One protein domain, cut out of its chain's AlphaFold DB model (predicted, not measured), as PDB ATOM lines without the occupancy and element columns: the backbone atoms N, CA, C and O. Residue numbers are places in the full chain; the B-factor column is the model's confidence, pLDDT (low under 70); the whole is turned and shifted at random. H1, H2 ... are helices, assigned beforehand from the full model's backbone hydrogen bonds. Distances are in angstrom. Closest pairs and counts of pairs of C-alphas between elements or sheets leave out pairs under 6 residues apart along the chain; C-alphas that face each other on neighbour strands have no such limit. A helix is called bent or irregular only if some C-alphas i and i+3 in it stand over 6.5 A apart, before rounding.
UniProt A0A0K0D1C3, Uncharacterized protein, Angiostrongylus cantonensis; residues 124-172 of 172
ATOM      1  N   ALA A 124     416.668 387.812 639.058       90.31
ATOM      2  CA  ALA A 124     415.483 388.115 638.260       90.31
ATOM      3  C   ALA A 124     414.489 389.082 638.946       90.31
ATOM      4  O   ALA A 124     414.043 390.034 638.286       90.31
ATOM      5  N   PRO A 125     414.166 388.950 640.252       86.50
ATOM      6  CA  PRO A 125     413.287 389.887 640.947       86.50
ATOM      7  C   PRO A 125     413.883 391.292 641.059       86.50
ATOM      8  O   PRO A 125     413.143 392.279 641.032       86.50
ATOM      9  N   GLU A 126     415.207 391.393 641.184       88.44
ATOM     10  CA  GLU A 126     415.906 392.674 641.263       88.44
ATOM     11  C   GLU A 126     415.956 393.371 639.901       88.44
ATOM     12  O   GLU A 126     415.592 394.544 639.789       88.44
ATOM     13  N   LEU A 127     416.298 392.636 638.840       90.50
ATOM     14  CA  LEU A 127     416.274 393.163 637.473       90.50
ATOM     15  C   LEU A 127     414.874 393.625 637.083       90.50
ATOM     16  O   LEU A 127     414.711 394.698 636.507       90.50
ATOM     17  N   SER A 128     413.845 392.859 637.444       91.94
ATOM     18  CA  SER A 128     412.451 393.225 637.179       91.94
ATOM     19  C   SER A 128     412.031 394.500 637.920       91.94
ATOM     20  O   SER A 128     411.236 395.292 637.411       91.94
ATOM     21  N   ARG A 129     412.565 394.742 639.124       91.25
ATOM     22  CA  ARG A 129     412.340 395.989 639.869       91.25
ATOM     23  C   ARG A 129     413.045 397.171 639.201       91.25
ATOM     24  O   ARG A 129     412.400 398.195 638.992       91.25
ATOM     25  N   ARG A 130     414.317 397.020 638.816       92.31
ATOM     26  CA  ARG A 130     415.099 398.070 638.137       92.31
ATOM     27  C   ARG A 130     414.531 398.430 636.775       92.31
ATOM     28  O   ARG A 130     414.375 399.608 636.487       92.31
ATOM     29  N   LYS A 131     414.121 397.438 635.979       94.19
ATOM     30  CA  LYS A 131     413.423 397.664 634.702       94.19
ATOM     31  C   LYS A 131     412.174 398.526 634.892       94.19
ATOM     32  O   LYS A 131     411.973 399.471 634.141       94.19
ATOM     33  N   ARG A 132     411.368 398.252 635.925       94.94
ATOM     34  CA  ARG A 132     410.191 399.076 636.252       94.94
ATOM     35  C   ARG A 132     410.563 400.483 636.716       94.94
ATOM     36  O   ARG A 132     409.919 401.432 636.284       94.94
ATOM     37  N   ALA A 133     411.581 400.628 637.563       93.00
ATOM     38  CA  ALA A 133     412.048 401.938 638.022       93.00
ATOM     39  C   ALA A 133     412.569 402.791 636.856       93.00
ATOM     40  O   ALA A 133     412.175 403.944 636.710       93.00
ATOM     41  N   ALA A 134     413.376 402.194 635.981       94.75
ATOM     42  CA  ALA A 134     413.889 402.813 634.767       94.75
ATOM     43  C   ALA A 134     412.769 403.202 633.800       94.75
ATOM     44  O   ALA A 134     412.779 404.301 633.253       94.75
ATOM     45  N   TRP A 135     411.765 402.336 633.637       96.38
ATOM     46  CA  TRP A 135     410.581 402.656 632.846       96.38
ATOM     47  C   TRP A 135     409.806 403.839 633.436       96.38
ATOM     48  O   TRP A 135     409.441 404.755 632.707       96.38
ATOM     49  N   GLY A 136     409.615 403.873 634.757       96.31
ATOM     50  CA  GLY A 136     409.007 405.012 635.447       96.31
ATOM     51  C   GLY A 136     409.797 406.313 635.262       96.31
ATOM     52  O   GLY A 136     409.204 407.350 634.977       96.31
ATOM     53  N   ALA A 137     411.128 406.248 635.353       94.44
ATOM     54  CA  ALA A 137     412.017 407.385 635.121       94.44
ATOM     55  C   ALA A 137     411.989 407.862 633.661       94.44
ATOM     56  O   ALA A 137     412.027 409.058 633.401       94.44
ATOM     57  N   PHE A 138     411.870 406.950 632.696       94.00
ATOM     58  CA  PHE A 138     411.686 407.323 631.297       94.00
ATOM     59  C   PHE A 138     410.348 408.040 631.087       94.00
ATOM     60  O   PHE A 138     410.299 409.094 630.455       94.00
ATOM     61  N   LYS A 139     409.264 407.510 631.666       95.88
ATOM     62  CA  LYS A 139     407.930 408.118 631.572       95.88
ATOM     63  C   LYS A 139     407.882 409.534 632.151       95.88
ATOM     64  O   LYS A 139     407.136 410.349 631.622       95.88
ATOM     65  N   SER A 140     408.671 409.854 633.181       94.31
ATOM     66  CA  SER A 140     408.703 411.212 633.749       94.31
ATOM     67  C   SER A 140     409.430 412.236 632.870       94.31
ATOM     68  O   SER A 140     409.134 413.426 632.968       94.31
ATOM     69  N   ILE A 141     410.347 411.800 631.998       93.75
ATOM     70  CA  ILE A 141     411.086 412.681 631.075       93.75
ATOM     71  C   ILE A 141     410.555 412.640 629.635       93.75
ATOM     72  O   ILE A 141     410.994 413.435 628.806       93.75
ATOM     73  N   GLU A 142     409.622 411.735 629.324       93.81
ATOM     74  CA  GLU A 142     409.154 411.444 627.962       93.81
ATOM     75  C   GLU A 142     408.705 412.704 627.209       93.81
ATOM     76  O   GLU A 142     409.120 412.930 626.071       93.81
ATOM     77  N   ASP A 143     407.909 413.562 627.848       93.56
ATOM     78  CA  ASP A 143     407.391 414.779 627.218       93.56
ATOM     79  C   ASP A 143     408.485 415.816 626.946       93.56
ATOM     80  O   ASP A 143     408.441 416.520 625.934       93.56
ATOM     81  N   VAL A 144     409.487 415.904 627.826       91.56
ATOM     82  CA  VAL A 144     410.642 416.799 627.652       91.56
ATOM     83  C   VAL A 144     411.504 416.306 626.494       91.56
ATOM     84  O   VAL A 144     411.895 417.099 625.636       91.56
ATOM     85  N   VAL A 145     411.747 414.995 626.427       90.88
ATOM     86  CA  VAL A 145     412.515 414.357 625.353       90.88
ATOM     87  C   VAL A 145     411.801 414.495 624.004       90.88
ATOM     88  O   VAL A 145     412.442 414.814 623.014       90.88
ATOM     89  N   LYS A 146     410.472 414.341 623.942       92.06
ATOM     90  CA  LYS A 146     409.704 414.509 622.691       92.06
ATOM     91  C   LYS A 146     409.727 415.938 622.144       92.06
ATOM     92  O   LYS A 146     409.695 416.129 620.931       92.06
ATOM     93  N   LYS A 147     409.733 416.942 623.025       93.69
ATOM     94  CA  LYS A 147     409.731 418.367 622.643       93.69
ATOM     95  C   LYS A 147     411.123 418.887 622.298       93.69
ATOM     96  O   LYS A 147     411.257 419.856 621.551       93.69
ATOM     97  N   THR A 148     412.153 418.268 622.860       90.94
ATOM     98  CA  THR A 148     413.536 418.678 622.655       90.94
ATOM     99  C   THR A 148     414.026 418.175 621.294       90.94
ATOM    100  O   THR A 148     413.751 417.055 620.881       90.94
ATOM    101  N   LYS A 149     414.729 419.030 620.543       90.81
ATOM    102  CA  LYS A 149     415.360 418.655 619.258       90.81
ATOM    103  C   LYS A 149     416.866 418.416 619.384       90.81
ATOM    104  O   LYS A 149     417.517 418.005 618.432       90.81
ATOM    105  N   ILE A 150     417.432 418.715 620.552       91.62
ATOM    106  CA  ILE A 150     418.871 418.676 620.800       91.62
ATOM    107  C   ILE A 150     419.249 417.276 621.289       91.62
ATOM    108  O   ILE A 150     419.064 416.944 622.459       91.62
ATOM    109  N   THR A 151     419.856 416.478 620.410       89.62
ATOM    110  CA  THR A 151     420.285 415.097 620.696       89.62
ATOM    111  C   THR A 151     421.159 414.983 621.947       89.62
ATOM    112  O   THR A 151     421.010 414.049 622.729       89.62
ATOM    113  N   ARG A 152     422.037 415.965 622.193       92.75
ATOM    114  CA  ARG A 152     422.909 415.965 623.379       92.75
ATOM    115  C   ARG A 152     422.114 416.047 624.686       92.75
ATOM    116  O   ARG A 152     422.441 415.363 625.647       92.75
ATOM    117  N   LEU A 153     421.047 416.849 624.711       90.75
ATOM    118  CA  LEU A 153     420.155 416.946 625.868       90.75
ATOM    119  C   LEU A 153     419.380 415.641 626.089       90.75
ATOM    120  O   LEU A 153     419.139 415.284 627.236       90.75
ATOM    121  N   HIS A 154     419.056 414.895 625.028       90.94
ATOM    122  CA  HIS A 154     418.398 413.590 625.163       90.94
ATOM    123  C   HIS A 154     419.303 412.572 625.846       90.94
ATOM    124  O   HIS A 154     418.859 411.905 626.775       90.94
ATOM    125  N   ALA A 155     420.568 412.491 625.422       92.56
ATOM    126  CA  ALA A 155     421.548 411.614 626.056       92.56
ATOM    127  C   ALA A 155     421.722 411.970 627.542       92.56
ATOM    128  O   ALA A 155     421.582 411.107 628.401       92.56
ATOM    129  N   HIS A 156     421.893 413.257 627.868       93.62
ATOM    130  CA  HIS A 156     422.026 413.690 629.262       93.62
ATOM    131  C   HIS A 156     420.787 413.400 630.123       93.62
ATOM    132  O   HIS A 156     420.919 412.980 631.272       93.62
ATOM    133  N   LEU A 157     419.579 413.619 629.595       92.38
ATOM    134  CA  LEU A 157     418.333 413.288 630.297       92.38
ATOM    135  C   LEU A 157     418.197 411.777 630.512       92.38
ATOM    136  O   LEU A 157     417.787 411.338 631.586       92.38
ATOM    137  N   PHE A 158     418.584 410.980 629.517       92.69
ATOM    138  CA  PHE A 158     418.588 409.528 629.630       92.69
ATOM    139  C   PHE A 158     419.575 409.040 630.700       92.69
ATOM    140  O   PHE A 158     419.183 408.276 631.583       92.69
ATOM    141  N   ASP A 159     420.820 409.521 630.676       94.12
ATOM    142  CA  ASP A 159     421.861 409.113 631.623       94.12
ATOM    143  C   ASP A 159     421.511 409.525 633.063       94.12
ATOM    144  O   ASP A 159     421.635 408.743 634.007       94.12
ATOM    145  N   SER A 160     421.010 410.750 633.241       93.00
ATOM    146  CA  SER A 160     420.674 411.283 634.566       93.00
ATOM    147  C   SER A 160     419.449 410.628 635.211       93.00
ATOM    148  O   SER A 160     419.424 410.487 636.434       93.00
ATOM    149  N   ALA A 161     418.451 410.202 634.429       93.56
ATOM    150  CA  ALA A 161     417.217 409.621 634.960       93.56
ATOM    151  C   ALA A 161     417.158 408.095 634.802       93.56
ATOM    152  O   ALA A 161     417.031 407.364 635.786       93.56
ATOM    153  N   VAL A 162     417.242 407.600 633.566       93.44
ATOM    154  CA  VAL A 162     416.999 406.188 633.239       93.44
ATOM    155  C   VAL A 162     418.192 405.327 633.630       93.44
ATOM    156  O   VAL A 162     418.013 404.328 634.330       93.44
ATOM    157  N   LEU A 163     419.405 405.716 633.222       93.38
ATOM    158  CA  LEU A 163     420.612 404.965 633.569       93.38
ATOM    159  C   LEU A 163     420.843 404.984 635.080       93.38
ATOM    160  O   LEU A 163     421.067 403.929 635.665       93.38
ATOM    161  N   SER A 164     420.677 406.145 635.719       91.88
ATOM    162  CA  SER A 164     420.719 406.279 637.179       91.88
ATOM    163  C   SER A 164     419.761 405.308 637.885       91.88
ATOM    164  O   SER A 164     420.172 404.551 638.765       91.88
ATOM    165  N   ALA A 165     418.497 405.224 637.451       91.38
ATOM    166  CA  ALA A 165     417.528 404.281 638.019       91.38
ATOM    167  C   ALA A 165     417.882 402.800 637.765       91.38
ATOM    168  O   ALA A 165     417.515 401.933 638.563       91.38
ATOM    169  N   LEU A 166     418.584 402.494 636.667       90.75
ATOM    170  CA  LEU A 166     419.063 401.143 636.359       90.75
ATOM    171  C   LEU A 166     420.280 400.741 637.191       90.75
ATOM    172  O   LEU A 166     420.384 399.572 637.563       90.75
ATOM    173  N   THR A 167     421.205 401.660 637.460       89.06
ATOM    174  CA  THR A 167     422.510 401.349 638.066       89.06
ATOM    175  C   THR A 167     422.582 401.647 639.558       89.06
ATOM    176  O   THR A 167     423.466 401.120 640.231       89.06
ATOM    177  N   TYR A 168     421.632 402.405 640.115       82.88
ATOM    178  CA  TYR A 168     421.613 402.740 641.539       82.88
ATOM    179  C   TYR A 168     421.697 401.493 642.434       82.88
ATOM    180  O   TYR A 168     420.858 400.595 642.353       82.88
ATOM    181  N   GLY A 169     422.724 401.421 643.284       72.19
ATOM    182  CA  GLY A 169     422.959 400.274 644.166       72.19
ATOM    183  C   GLY A 169     423.302 398.974 643.423       72.19
ATOM    184  O   GLY A 169     422.984 397.900 643.913       72.19
ATOM    185  N   SER A 170     423.834 399.025 642.194       75.50
ATOM    186  CA  SER A 170     424.391 397.834 641.512       75.50
ATOM    187  C   SER A 170     425.746 397.404 642.078       75.50
ATOM    188  O   SER A 170     426.154 396.265 641.882       75.50
ATOM    189  N   GLU A 171     426.455 398.329 642.726       66.81
ATOM    190  CA  GLU A 171     427.815 398.133 643.250       66.81
ATOM    191  C   GLU A 171     427.842 397.445 644.624       66.81
ATOM    192  O   GLU A 171     428.893 396.971 645.049       66.81
ATOM    193  N   THR A 172     426.690 397.396 645.304       56.66
ATOM    194  CA  THR A 172     426.471 396.674 646.568       56.66
ATOM    195  C   THR A 172     426.180 395.215 646.288       56.66
ATOM    196  O   THR A 172     426.803 394.321 646.889       56.66
TER     197      THR A 172
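AT A GLANCE: This is residues 124 to 172 of the 172 residues of an uncharacterized protein of Angiostrongylus cantonensis (UniProt A0A0K0D1C3). Two helices lie side by side as a long helical hairpin: the long, kinked H1 runs one way, the chain turns tightly, and the shorter H2 folds back along it. At the turn residues 147 to 152 stick out, and beyond H2 the last residues, 168 to 172, form a short tail without a named element. The printed part has 49 residues with two named helices, H1 then H2, and no named strand; its class is all helix. It is only just loose, close to compact, with a radius of gyration of the C-alphas of 11.9 A, and it is elongated, with spans of 36 by 18 by 12 A.

HOW THE PARTS SIT: H1, residues 124 to 147, is the longest helix, and it touches H2, residues 151 to 167, with 21 pairs of C-alphas within 8 A. The closest C-alphas of the two are those of Ala 134 and Val 162, 4.8 A apart. Their lines stand at a shallow tilt of 23 degrees and run opposite ways. Their centres are 10.3 A apart, and the two form a helical hairpin. Of the O i to N i+4 pairs, 17 of 20 in H1 and 11 of 13 in H2 are within hydrogen-bond range.

IN THESE COORDINATES: H1 begins at C-alpha 124, (415.483, 388.115, 638.260), and measures 34.5 A from first to last C-alpha. It is irregular, with C-alphas 140 and 143 7.6 A apart, and has a kink of 48 degrees near residue 141. H2 measures 22.3 A and ends at C-alpha 167, (422.510, 401.349, 638.066). It has a kink of 28 degrees near residue 161 and is neither bent nor irregular, but only just: C-alphas 160 and 163 are 6.4 A apart.

THE WHOLE: The two C-alphas farthest apart are those of Lys 149 and Thr 172, at 36.8 A. The printed part has no cut, and the link from H1 to H2, 3 residues, is tight. Residues 147 to 152 stand free. The mean pLDDT of the printed part is 90.2, with residues 171 to 172 under 70; Thr 172 is the chain's last residue.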